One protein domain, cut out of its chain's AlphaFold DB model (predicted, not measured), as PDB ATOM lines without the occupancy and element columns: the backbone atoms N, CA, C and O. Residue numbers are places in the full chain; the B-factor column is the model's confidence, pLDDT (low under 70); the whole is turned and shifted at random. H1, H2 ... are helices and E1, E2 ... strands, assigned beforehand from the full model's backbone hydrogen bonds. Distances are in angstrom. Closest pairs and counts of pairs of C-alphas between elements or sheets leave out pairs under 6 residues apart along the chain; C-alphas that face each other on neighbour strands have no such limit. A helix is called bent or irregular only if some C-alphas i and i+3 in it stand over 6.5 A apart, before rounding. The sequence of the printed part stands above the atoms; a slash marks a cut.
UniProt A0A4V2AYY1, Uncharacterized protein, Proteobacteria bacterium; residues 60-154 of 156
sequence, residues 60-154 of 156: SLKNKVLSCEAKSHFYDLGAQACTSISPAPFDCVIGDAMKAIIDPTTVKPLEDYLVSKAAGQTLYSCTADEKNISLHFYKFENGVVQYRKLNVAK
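This is residues 60 to 154 of the 156 residues of an uncharacterized protein of Proteobacteria bacterium (UniProt A0A4V2AYY1). A strongly twisted sheet of three long strands has H3 over one face, running along the strands, with the short helix H2 near the first residues of H3. H1 lies at the opposite end of the whole, away from the sheet, joined to H2 by a long unnamed stretch, residues 70 to 95. The 95 printed residues hold H1, H2, H3, E1, E2 and E3 in that order, a mixed class; the sheet's order is E1 - E2 - E3, antiparallel. The whole is compact, with a radius of gyration of the C-alphas of 13.4 A and spans of 38 by 30 by 18 A.

H1, residues 60 to 69, begins at C-alpha 60 (193.130, 148.282, 164.118) and is 14.5 A long. H2 is residues 96 to 101, 9.0 A. H3, residues 104 to 116, is 19.6 A long and only just irregular: C-alphas 105 and 108 are 6.9 A apart. E1 is residues 122 to 128, 18.4 A; E2 is 132 to 141, 28.9 A; E3 is 144 to 153, 29.4 A, ending at C-alpha 153 (184.617, 144.490, 132.317).

E1, E2 and E3 form a meander, each strand the antiparallel neighbour of the one before. In the hairpin E1 and E2, N 124 and O 136 are 2.8 A apart; in the hairpin E2 and E3, N 137 and O 148 are 2.8 A apart. H3 is on the sheet, over E2 and E3, at a height of 9.8 A; its closest C-alphas to E3 are those of Thr 106 and Val 152, 6.4 A. H2 and H3 are close but not clearly touching, C-alphas 99 and 107 being 6.6 A apart. H1 is apart from H3 and the three strands. Every O i to N i+4 pair is within hydrogen-bond range in H1, 1 of 2 in H2 and 7 of 9 in H3.

The farthest C-alphas, of Ser 60 and Thr 105, are 39.1 A apart. The printed part has no cut, H1 to H2 is the long link, and no printed residue is under 70 in pLDDT.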
ATOM      1  N   SER A  60     192.049 147.438 164.640       92.25
ATOM      2  CA  SER A  60     193.130 148.282 164.118       92.25
ATOM      3  C   SER A  60     193.103 148.426 162.591       92.25
ATOM      4  O   SER A  60     193.350 149.519 162.085       92.25
ATOM      5  N   LEU A  61     192.779 147.362 161.845       93.81
ATOM      6  CA  LEU A  61     192.615 147.431 160.391       93.81
ATOM      7  C   LEU A  61     191.297 148.106 160.006       93.81
ATOM      8  O   LEU A  61     191.312 148.920 159.086       93.81
ATOM      9  N   LYS A  62     190.195 147.846 160.728       94.94
ATOM     10  CA  LYS A  62     188.923 148.562 160.505       94.94
ATOM     11  C   LYS A  62     189.127 150.071 160.611       94.94
ATOM     12  O   LYS A  62     188.774 150.802 159.697       94.94
ATOM     13  N   ASN A  63     189.793 150.536 161.666       94.75
ATOM     14  CA  ASN A  63     190.037 151.963 161.876       94.75
ATOM     15  C   ASN A  63     190.873 152.583 160.749       94.75
ATOM     16  O   ASN A  63     190.589 153.702 160.325       94.75
ATOM     17  N   LYS A  64     191.873 151.862 160.223       96.06
ATOM     18  CA  LYS A  64     192.665 152.322 159.069       96.06
ATOM     19  C   LYS A  64     191.827 152.427 157.796       96.06
ATOM     20  O   LYS A  64     191.946 153.421 157.084       96.06
ATOM     21  N   VAL A  65     190.977 151.431 157.539       95.31
ATOM     22  CA  VAL A  65     190.024 151.439 156.422       95.31
ATOM     23  C   VAL A  65     189.127 152.672 156.506       95.31
ATOM     24  O   VAL A  65     189.110 153.481 155.583       95.31
ATOM     25  N   LEU A  66     188.463 152.867 157.642       93.88
ATOM     26  CA  LEU A  66     187.509 153.959 157.842       93.88
ATOM     27  C   LEU A  66     188.181 155.331 157.758       93.88
ATOM     28  O   LEU A  66     187.652 156.243 157.135       93.88
ATOM     29  N   SER A  67     189.384 155.465 158.321       95.31
ATOM     30  CA  SER A  67     190.162 156.709 158.247       95.31
ATOM     31  C   SER A  67     190.579 157.061 156.816       95.31
ATOM     32  O   SER A  67     190.736 158.237 156.488       95.31
ATOM     33  N   CYS A  68     190.801 156.054 155.967       95.69
ATOM     34  CA  CYS A  68     191.109 156.244 154.552       95.69
ATOM     35  C   CYS A  68     189.844 156.624 153.765       95.69
ATOM     36  O   CYS A  68     189.839 157.611 153.031       95.69
ATOM     37  N   GLU A  69     188.741 155.914 153.993       93.44
ATOM     38  CA  GLU A  69     187.460 156.159 153.322       93.44
ATOM     39  C   GLU A  69     186.844 157.515 153.700       93.44
ATOM     40  O   GLU A  69     186.262 158.176 152.839       93.44
ATOM     41  N   ALA A  70     187.069 158.002 154.926       94.06
ATOM     42  CA  ALA A  70     186.698 159.357 155.349       94.06
ATOM     43  C   ALA A  70     187.363 160.465 154.507       94.06
ATOM     44  O   ALA A  70     186.877 161.592 154.467       94.06
ATOM     45  N   LYS A  71     188.460 160.150 153.807       94.12
ATOM     46  CA  LYS A  71     189.158 161.039 152.863       94.12
ATOM     47  C   LYS A  71     188.816 160.725 151.403       94.12
ATOM     48  O   LYS A  71     189.542 161.128 150.502       94.12
ATOM     49  N   SER A  72     187.745 159.965 151.168       93.56
ATOM     50  CA  SER A  72     187.324 159.488 149.843       93.56
ATOM     51  C   SER A  72     188.374 158.624 149.131       93.56
ATOM     52  O   SER A  72     188.423 158.567 147.898       93.56
ATOM     53  N   HIS A  73     189.195 157.923 149.912       95.50
ATOM     54  CA  HIS A  73     190.241 157.033 149.436       95.50
ATOM     55  C   HIS A  73     189.921 155.566 149.741       95.50
ATOM     56  O   HIS A  73     189.280 155.229 150.733       95.50
ATOM     57  N   PHE A  74     190.396 154.677 148.880       96.00
ATOM     58  CA  PHE A  74     190.309 153.235 149.034       96.00
ATOM     59  C   PHE A  74     191.504 152.728 149.842       96.00
ATOM     60  O   PHE A  74     192.657 153.026 149.510       96.00
ATOM     61  N   TYR A  75     191.240 151.929 150.875       97.25
ATOM     62  CA  TYR A  75     192.283 151.221 151.610       97.25
ATOM     63  C   TYR A  75     192.514 149.839 150.993       97.25
ATOM     64  O   TYR A  75     191.657 148.958 151.063       97.25
ATOM     65  N   ASP A  76     193.689 149.618 150.409       96.50
ATOM     66  CA  ASP A  76     194.051 148.318 149.856       96.50
ATOM     67  C   ASP A  76     194.496 147.386 150.989       96.50
ATOM     68  O   ASP A  76     195.575 147.535 151.560       96.50
ATOM     69  N   LEU A  77     193.651 146.408 151.323       96.00
ATOM     70  CA  LEU A  77     193.940 145.407 152.349       96.00
ATOM     71  C   LEU A  77     195.112 144.476 151.988       96.00
ATOM     72  O   LEU A  77     195.766 143.968 152.895       96.00
ATOM     73  N   GLY A  78     195.390 144.254 150.701       93.56
ATOM     74  CA  GLY A  78     196.520 143.449 150.242       93.56
ATOM     75  C   GLY A  78     197.852 144.183 150.397       93.56
ATOM     76  O   GLY A  78     198.821 143.599 150.875       93.56
ATOM     77  N   ALA A  79     197.884 145.473 150.055       94.62
ATOM     78  CA  ALA A  79     199.055 146.333 150.262       94.62
ATOM     79  C   ALA A  79     199.151 146.904 151.691       94.62
ATOM     80  O   ALA A  79     200.184 147.446 152.074       94.62
ATOM     81  N   GLN A  80     198.073 146.794 152.472       94.44
ATOM     82  CA  GLN A  80     197.901 147.410 153.789       94.44
ATOM     83  C   GLN A  80     198.184 148.919 153.784       94.44
ATOM     84  O   GLN A  80     198.835 149.447 154.688       94.44
ATOM     85  N   ALA A  81     197.676 149.612 152.766       96.69
ATOM     86  CA  ALA A  81     197.935 151.027 152.544       96.69
ATOM     87  C   ALA A  81     196.685 151.772 152.062       96.69
ATOM     88  O   ALA A  81     195.868 151.240 151.311       96.69
ATOM     89  N   CYS A  82     196.571 153.038 152.466       97.31
ATOM     90  CA  CYS A  82     195.597 153.958 151.890       97.31
ATOM     91  C   CYS A  82     196.083 154.400 150.502       97.31
ATOM     92  O   CYS A  82     197.248 154.768 150.347       97.31
ATOM     93  N   THR A  83     195.214 154.333 149.499       96.69
ATOM     94  CA  THR A  83     195.547 154.645 148.101       96.69
ATOM     95  C   THR A  83     194.972 155.997 147.689       96.69
ATOM     96  O   THR A  83     194.106 156.535 148.365       96.69
ATOM     97  N   SER A  84     195.397 156.549 146.552       95.31
ATOM     98  CA  SER A  84     194.745 157.731 145.967       95.31
ATOM     99  C   SER A  84     193.470 157.394 145.182       95.31
ATOM    100  O   SER A  84     192.808 158.298 144.679       95.31
ATOM    101  N   ILE A  85     193.143 156.107 145.028       94.50
ATOM    102  CA  ILE A  85     191.977 155.636 144.275       94.50
ATOM    103  C   ILE A  85     190.736 155.838 145.139       94.50
ATOM    104  O   ILE A  85     190.771 155.555 146.332       94.50
ATOM    105  N   SER A  86     189.634 156.293 144.552       93.31
ATOM    106  CA  SER A  86     188.354 156.365 145.257       93.31
ATOM    107  C   SER A  86     187.573 155.051 145.143       93.31
ATOM    108  O   SER A  86     187.674 154.360 144.121       93.31
ATOM    109  N   PRO A  87     186.766 154.695 146.159       93.31
ATOM    110  CA  PRO A  87     185.771 153.638 146.025       93.31
ATOM    111  C   PRO A  87     184.841 153.890 144.832       93.31
ATOM    112  O   PRO A  87     184.635 155.028 144.406       93.31
ATOM    113  N   ALA A  88     184.277 152.816 144.286       93.50
ATOM    114  CA  ALA A  88     183.321 152.911 143.197       93.50
ATOM    115  C   ALA A  88     182.091 153.745 143.616       93.50
ATOM    116  O   ALA A  88     181.625 153.608 144.747       93.50
ATOM    117  N   PRO A  89     181.524 154.571 142.717       90.19
ATOM    118  CA  PRO A  89     180.406 155.464 143.033       90.19
ATOM    119  C   PRO A  89     179.040 154.749 143.069       90.19
ATOM    120  O   PRO A  89     178.003 155.383 142.898       90.19
ATOM    121  N   PHE A  90     179.029 153.426 143.219       89.69
ATOM    122  CA  PHE A  90     177.834 152.585 143.241       89.69
ATOM    123  C   PHE A  90     177.937 151.561 144.371       89.69
ATOM    124  O   PHE A  90     179.034 151.240 144.835       89.69
ATOM    125  N   ASP A  91     176.797 150.997 144.765       89.31
ATOM    126  CA  ASP A  91     176.746 149.979 145.810       89.31
ATOM    127  C   ASP A  91     177.540 148.732 145.406       89.31
ATOM    128  O   ASP A  91     177.247 148.061 144.412       89.31
ATOM    129  N   CYS A  92     178.557 148.397 146.198       92.44
ATOM    130  CA  CYS A  92     179.411 147.239 145.959       92.44
ATOM    131  C   CYS A  92     178.743 145.943 146.442       92.44
ATOM    132  O   CYS A  92     179.192 145.292 147.385       92.44
ATOM    133  N   VAL A  93     177.644 145.568 145.791       93.06
ATOM    134  CA  VAL A  93     176.899 144.338 146.068       93.06
ATOM    135  C   VAL A  93     176.742 143.561 144.772       93.06
ATOM    136  O   VAL A  93     176.279 144.088 143.762       93.06
ATOM    137  N   ILE A  94     177.114 142.281 144.788       92.88
ATOM    138  CA  ILE A  94     176.957 141.426 143.611       92.88
ATOM    139  C   ILE A  94     175.516 140.920 143.564       92.88
ATOM    140  O   ILE A  94     175.164 139.915 144.174       92.88
ATOM    141  N   GLY A  95     174.690 141.650 142.824       93.38
ATOM    142  CA  GLY A  95     173.300 141.324 142.521       93.38
ATOM    143  C   GLY A  95     172.911 141.862 141.147       93.38
ATOM    144  O   GLY A  95     173.779 142.195 140.336       93.38
ATOM    145  N   ASP A  96     171.613 141.980 140.881       93.19
ATOM    146  CA  ASP A  96     171.110 142.371 139.557       93.19
ATOM    147  C   ASP A  96     171.597 143.759 139.113       93.19
ATOM    148  O   ASP A  96     171.934 143.946 137.946       93.19
ATOM    149  N   ALA A  97     171.737 144.708 140.047       92.44
ATOM    150  CA  ALA A  97     172.267 146.042 139.758       92.44
ATOM    151  C   ALA A  97     173.721 146.002 139.248       92.44
ATOM    152  O   ALA A  97     174.037 146.624 138.236       92.44
ATOM    153  N   MET A  98     174.594 145.213 139.886       94.00
ATOM    154  CA  MET A  98     175.968 145.003 139.410       94.00
ATOM    155  C   MET A  98     175.974 144.276 138.057       94.00
ATOM    156  O   MET A  98     176.688 144.674 137.140       94.00
ATOM    157  N   LYS A  99     175.138 143.241 137.894       94.25
ATOM    158  CA  LYS A  99     175.014 142.495 136.627       94.25
ATOM    159  C   LYS A  99     174.530 143.378 135.467       94.25
ATOM    160  O   LYS A  99     174.869 143.116 134.314       94.25
ATOM    161  N   ALA A 100     173.768 144.433 135.755       94.19
ATOM    162  CA  ALA A 100     173.293 145.381 134.754       94.19
ATOM    163  C   ALA A 100     174.400 146.298 134.202       94.19
ATOM    164  O   ALA A 100     174.295 146.727 133.052       94.19
ATOM    165  N   ILE A 101     175.452 146.577 134.982       94.31
ATOM    166  CA  ILE A 101     176.532 147.512 134.609       94.31
ATOM    167  C   ILE A 101     177.816 146.826 134.121       94.31
ATOM    168  O   ILE A 101     178.695 147.495 133.574       94.31
ATOM    169  N   ILE A 102     177.935 145.509 134.292       95.94
ATOM    170  CA  ILE A 102     179.058 144.723 133.762       95.94
ATOM    171  C   ILE A 102     178.749 144.160 132.375       95.94
ATOM    172  O   ILE A 102     177.592 144.053 131.947       95.94
ATOM    173  N   ASP A 103     179.809 143.789 131.666       96.69
ATOM    174  CA  ASP A 103     179.715 143.086 130.396       96.69
ATOM    175  C   ASP A 103     178.990 141.740 130.614       96.69
ATOM    176  O   ASP A 103     179.425 140.939 131.454       96.69
ATOM    177  N   PRO A 104     177.901 141.453 129.873       95.69
ATOM    178  CA  PRO A 104     177.135 140.219 130.032       95.69
ATOM    179  C   PRO A 104     177.974 138.948 129.825       95.69
ATOM    180  O   PRO A 104     177.680 137.917 130.431       95.69
ATOM    181  N   THR A 105     179.048 139.009 129.033       96.25
ATOM    182  CA  THR A 105     179.979 137.888 128.825       96.25
ATOM    183  C   THR A 105     180.788 137.545 130.081       96.25
ATOM    184  O   THR A 105     181.275 136.422 130.212       96.25
ATOM    185  N   THR A 106     180.888 138.472 131.040       94.94
ATOM    186  CA  THR A 106     181.617 138.284 132.304       94.94
ATOM    187  C   THR A 106     180.739 137.797 133.454       94.94
ATOM    188  O   THR A 106     181.278 137.348 134.465       94.94
ATOM    189  N   VAL A 107     179.408 137.799 133.300       95.06
ATOM    190  CA  VAL A 107     178.467 137.395 134.363       95.06
ATOM    191  C   VAL A 107     178.698 135.947 134.786       95.06
ATOM    192  O   VAL A 107     178.917 135.683 135.965       95.06
ATOM    193  N   LYS A 108     178.712 135.007 133.834       95.56
ATOM    194  CA  LYS A 108     178.951 133.594 134.153       95.56
ATOM    195  C   LYS A 108     180.352 133.354 134.752       95.56
ATOM    196  O   LYS A 108     180.430 132.714 135.797       95.56
ATOM    197  N   PRO A 109     181.448 133.886 134.173       96.00
ATOM    198  CA  PRO A 109     182.768 133.826 134.803       96.00
ATOM    199  C   PRO A 109     182.815 134.394 136.229       96.00
ATOM    200  O   PRO A 109     183.502 133.835 137.083       96.00
ATOM    201  N   LEU A 110     182.083 135.480 136.502       95.94
ATOM    202  CA  LEU A 110     181.961 136.049 137.843       95.94
ATOM    203  C   LEU A 110     181.252 135.075 138.791       95.94
ATOM    204  O   LEU A 110     181.764 134.809 139.874       95.94
ATOM    205  N   GLU A 111     180.116 134.507 138.392       95.62
ATOM    206  CA  GLU A 111     179.385 133.517 139.196       95.62
ATOM    207  C   GLU A 111     180.248 132.283 139.502       95.62
ATOM    208  O   GLU A 111     180.361 131.878 140.661       95.62
ATOM    209  N   ASP A 112     180.942 131.750 138.492       96.38
ATOM    210  CA  ASP A 112     181.856 130.616 138.641       96.38
ATOM    211  C   ASP A 112     183.033 130.965 139.582       96.38
ATOM    212  O   ASP A 112     183.476 130.135 140.386       96.38
ATOM    213  N   TYR A 113     183.527 132.208 139.550       96.00
ATOM    214  CA  TYR A 113     184.551 132.689 140.482       96.00
ATOM    215  C   TYR A 113     184.033 132.755 141.923       96.00
ATOM    216  O   TYR A 113     184.751 132.352 142.841       96.00
ATOM    217  N   LEU A 114     182.803 133.228 142.136       95.44
ATOM    218  CA  LEU A 114     182.219 133.370 143.472       95.44
ATOM    219  C   LEU A 114     182.058 132.030 144.184       95.44
ATOM    220  O   LEU A 114     182.370 131.926 145.369       95.44
ATOM    221  N   VAL A 115     181.638 130.994 143.457       95.94
ATOM    222  CA  VAL A 115     181.444 129.653 144.028       95.94
ATOM    223  C   VAL A 115     182.747 128.875 144.216       95.94
ATOM    224  O   VAL A 115     182.776 127.923 144.990       95.94
ATOM    225  N   SER A 116     183.826 129.253 143.522       94.19
ATOM    226  CA  SER A 116     185.087 128.501 143.535       94.19
ATOM    227  C   SER A 116     186.227 129.237 144.238       94.19
ATOM    228  O   SER A 116     186.798 128.734 145.202       94.19
ATOM    229  N   LYS A 117     186.595 130.425 143.755       92.94
ATOM    230  CA  LYS A 117     187.773 131.172 144.210       92.94
ATOM    231  C   LYS A 117     187.445 132.146 145.330       92.94
ATOM    232  O   LYS A 117     188.285 132.312 146.209       92.94
ATOM    233  N   ALA A 118     186.266 132.768 145.305       93.19
ATOM    234  CA  ALA A 118     185.796 133.669 146.362       93.19
ATOM    235  C   ALA A 118     184.975 132.954 147.447       93.19
ATOM    236  O   ALA A 118     184.477 133.611 148.359       93.19
ATOM    237  N   ALA A 119     184.838 131.629 147.371       93.12
ATOM    238  CA  ALA A 119     184.093 130.859 148.356       93.12
ATOM    239  C   ALA A 119     184.655 131.095 149.768       93.12
ATOM    240  O   ALA A 119     185.854 130.932 150.010       93.12
ATOM    241  N   GLY A 120     183.789 131.509 150.695       91.12
ATOM    242  CA  GLY A 120     184.175 131.839 152.070       91.12
ATOM    243  C   GLY A 120     184.987 133.133 152.224       91.12
ATOM    244  O   GLY A 120     185.558 133.354 153.290       91.12
ATOM    245  N   GLN A 121     185.060 133.971 151.187       94.88
ATOM    246  CA  GLN A 121     185.604 135.325 151.269       94.88
ATOM    247  C   GLN A 121     184.478 136.354 151.361       94.88
ATOM    248  O   GLN A 121     183.379 136.161 150.842       94.88
ATOM    249  N   THR A 122     184.778 137.477 151.996       95.06
ATOM    250  CA  THR A 122     183.893 138.630 152.110       95.06
ATOM    251  C   THR A 122     184.221 139.622 151.001       95.06
ATOM    252  O   THR A 122     185.382 139.990 150.819       95.06
ATOM    253  N   LEU A 123     183.205 140.079 150.263       95.44
ATOM    254  CA  LEU A 123     183.340 141.242 149.388       95.44
ATOM    255  C   LEU A 123     183.478 142.491 150.268       95.44
ATOM    256  O   LEU A 123     182.565 142.824 151.017       95.44
ATOM    257  N   TYR A 124     184.637 143.140 150.205       94.25
ATOM    258  CA  TYR A 124     184.986 144.280 151.053       94.25
ATOM    259  C   TYR A 124     184.634 145.617 150.407       94.25
ATOM    260  O   TYR A 124     184.119 146.509 151.076       94.25
ATOM    261  N   SER A 125     184.971 145.792 149.132       95.56
ATOM    262  CA  SER A 125     184.788 147.061 148.433       95.56
ATOM    263  C   SER A 125     184.957 146.871 146.928       95.56
ATOM    264  O   SER A 125     185.429 145.831 146.458       95.56
ATOM    265  N   CYS A 126     184.566 147.891 146.173       96.50
ATOM    266  CA  CYS A 126     184.693 147.956 144.731       96.50
ATOM    267  C   CYS A 126     185.459 149.227 144.377       96.50
ATOM    268  O   CYS A 126     185.226 150.276 144.972       96.50
ATOM    269  N   THR A 127     186.323 149.155 143.374       96.88
ATOM    270  CA  THR A 127     186.850 150.339 142.680       96.88
ATOM    271  C   THR A 127     186.478 150.242 141.207       96.88
ATOM    272  O   THR A 127     186.129 149.166 140.719       96.88
ATOM    273  N   ALA A 128     186.482 151.356 140.484       95.56
ATOM    274  CA  ALA A 128     186.117 151.355 139.076       95.56
ATOM    275  C   ALA A 128     186.987 152.337 138.293       95.56
ATOM    276  O   ALA A 128     187.213 153.457 138.738       95.56
ATOM    277  N   ASP A 129     187.432 151.912 137.114       93.88
ATOM    278  CA  ASP A 129     188.072 152.766 136.112       93.88
ATOM    279  C   ASP A 129     187.154 152.907 134.888       93.88
ATOM    280  O   ASP A 129     185.999 152.488 134.925       93.88
ATOM    281  N   GLU A 130     187.610 153.516 133.797       92.75
ATOM    282  CA  GLU A 130     186.785 153.717 132.596       92.75
ATOM    283  C   GLU A 130     186.252 152.411 131.986       92.75
ATOM    284  O   GLU A 130     185.167 152.402 131.410       92.75
ATOM    285  N   LYS A 131     186.981 151.300 132.131       95.06
ATOM    286  CA  LYS A 131     186.723 150.039 131.423       95.06
ATOM    287  C   LYS A 131     186.305 148.899 132.339       95.06
ATOM    288  O   LYS A 131     185.631 147.980 131.890       95.06
ATOM    289  N   ASN A 132     186.708 148.926 133.604       96.12
ATOM    290  CA  ASN A 132     186.561 147.803 134.518       96.12
ATOM    291  C   ASN A 132     185.989 148.230 135.865       96.12
ATOM    292  O   ASN A 132     186.169 149.352 136.342       96.12
ATOM    293  N   ILE A 133     185.343 147.266 136.507       97.00
ATOM    294  CA  ILE A 133     185.041 147.275 137.931       97.00
ATOM    295  C   ILE A 133     185.969 146.254 138.585       97.00
ATOM    296  O   ILE A 133     186.054 145.103 138.166       97.00
ATOM    297  N   SER A 134     186.686 146.686 139.610       97.19
ATOM    298  CA  SER A 134     187.509 145.831 140.455       97.19
ATOM    299  C   SER A 134     186.718 145.455 141.701       97.19
ATOM    300  O   SER A 134     186.349 146.325 142.486       97.19
ATOM    301  N   LEU A 135     186.481 144.164 141.897       97.44
ATOM    302  CA  LEU A 135     185.877 143.589 143.092       97.44
ATOM    303  C   LEU A 135     186.991 143.147 144.042       97.44
ATOM    304  O   LEU A 135     187.869 142.366 143.656       97.44
ATOM    305  N   HIS A 136     186.961 143.642 145.276       97.38
ATOM    306  CA  HIS A 136     187.990 143.382 146.278       97.38
ATOM    307  C   HIS A 136     187.434 142.472 147.370       97.38
ATOM    308  O   HIS A 136     186.556 142.865 148.139       97.38
ATOM    309  N   PHE A 137     187.955 141.252 147.435       97.12
ATOM    310  CA  PHE A 137     187.572 140.228 148.397       97.12
ATOM    311  C   PHE A 137     188.666 140.030 149.436       97.12
ATOM    312  O   PHE A 137     189.857 140.192 149.149       97.12
ATOM    313  N   TYR A 138     188.269 139.623 150.636       96.62
ATOM    314  CA  TYR A 138     189.217 139.185 151.644       96.62
ATOM    315  C   TYR A 138     188.692 138.029 152.494       96.62
ATOM    316  O   TYR A 138     187.488 137.818 152.629       96.62
ATOM    317  N   LYS A 139     189.622 137.312 153.120       95.56
ATOM    318  CA  LYS A 139     189.376 136.424 154.257       95.56
ATOM    319  C   LYS A 139     190.408 136.735 155.333       95.56
ATOM    320  O   LYS A 139     191.600 136.767 155.041       95.56
ATOM    321  N   PHE A 140     189.961 136.961 156.563       94.56
ATOM    322  CA  PHE A 140     190.854 137.097 157.710       94.56
ATOM    323  C   PHE A 140     190.906 135.776 158.477       94.56
ATOM    324  O   PHE A 140     189.885 135.297 158.964       94.56
ATOM    325  N   GLU A 141     192.084 135.163 158.549       94.00
ATOM    326  CA  GLU A 141     192.283 133.860 159.188       94.00
ATOM    327  C   GLU A 141     193.697 133.789 159.767       94.00
ATOM    328  O   GLU A 141     194.656 134.216 159.124       94.00
ATOM    329  N   ASN A 142     193.835 133.271 160.992       92.81
ATOM    330  CA  ASN A 142     195.125 133.135 161.682       92.81
ATOM    331  C   ASN A 142     195.942 134.441 161.752       92.81
ATOM    332  O   ASN A 142     197.164 134.426 161.636       92.81
ATOM    333  N   GLY A 143     195.270 135.587 161.909       90.69
ATOM    334  CA  GLY A 143     195.927 136.896 161.982       90.69
ATOM    335  C   GLY A 143     196.383 137.464 160.633       90.69
ATOM    336  O   GLY A 143     196.973 138.542 160.606       90.69
ATOM    337  N   VAL A 144     196.103 136.780 159.521       92.88
ATOM    338  CA  VAL A 144     196.538 137.172 158.176       92.88
ATOM    339  C   VAL A 144     195.332 137.531 157.313       92.88
ATOM    340  O   VAL A 144     194.319 136.827 157.300       92.88
ATOM    341  N   VAL A 145     195.448 138.626 156.558       95.19
ATOM    342  CA  VAL A 145     194.477 138.992 155.523       95.19
ATOM    343  C   VAL A 145     194.862 138.305 154.215       95.19
ATOM    344  O   VAL A 145     195.877 138.626 153.602       95.19
ATOM    345  N   GLN A 146     194.033 137.368 153.767       95.44
ATOM    346  CA  GLN A 146     194.095 136.825 152.416       95.44
ATOM    347  C   GLN A 146     193.266 137.725 151.512       95.44
ATOM    348  O   GLN A 146     192.050 137.787 151.659       95.44
ATOM    349  N   TYR A 147     193.918 138.432 150.598       95.81
ATOM    350  CA  TYR A 147     193.276 139.411 149.731       95.81
ATOM    351  C   TYR A 147     193.204 138.917 148.287       95.81
ATOM    352  O   TYR A 147     194.164 138.342 147.766       95.81
ATOM    353  N   ARG A 148     192.075 139.166 147.619       95.75
ATOM    354  CA  ARG A 148     191.910 138.905 146.189       95.75
ATOM    355  C   ARG A 148     191.234 140.068 145.489       95.75
ATOM    356  O   ARG A 148     190.280 140.652 145.988       95.75
ATOM    357  N   LYS A 149     191.698 140.333 144.275       95.50
ATOM    358  CA  LYS A 149     191.106 141.294 143.353       95.50
ATOM    359  C   LYS A 149     190.610 140.553 142.117       95.50
ATOM    360  O   LYS A 149     191.347 139.743 141.553       95.50
ATOM    361  N   LEU A 150     189.381 140.833 141.701       96.75
ATOM    362  CA  LEU A 150     188.814 140.371 140.438       96.75
ATOM    363  C   LEU A 150     188.393 141.583 139.616       96.75
ATOM    364  O   LEU A 150     187.608 142.396 140.088       96.75
ATOM    365  N   ASN A 151     188.876 141.679 138.383       96.62
ATOM    366  CA  ASN A 151     188.421 142.702 137.450       96.62
ATOM    367  C   ASN A 151     187.317 142.116 136.575       96.62
ATOM    368  O   ASN A 151     187.497 141.047 135.989       96.62
ATOM    369  N   VAL A 152     186.204 142.828 136.472       96.62
ATOM    370  CA  VAL A 152     185.118 142.541 135.535       96.62
ATOM    371  C   VAL A 152     184.966 143.726 134.595       96.62
ATOM    372  O   VAL A 152     185.028 144.881 135.021       96.62
ATOM    373  N   ALA A 153     184.810 143.444 133.306       96.81
ATOM    374  CA  ALA A 153     184.617 144.490 132.317       96.81
ATOM    375  C   ALA A 153     183.275 145.185 132.561       96.81
ATOM    376  O   ALA A 153     182.272 144.539 132.878       96.81
ATOM    377  N   LYS A 154     183.257 146.506 132.412       95.00
ATOM    378  CA  LYS A 154     182.014 147.265 132.320       95.00
ATOM    379  C   LYS A 154     181.324 146.931 131.010       95.00
ATOM    380  O   LYS A 154     181.966 146.548 130.034       95.00
TER     381      LYS A 154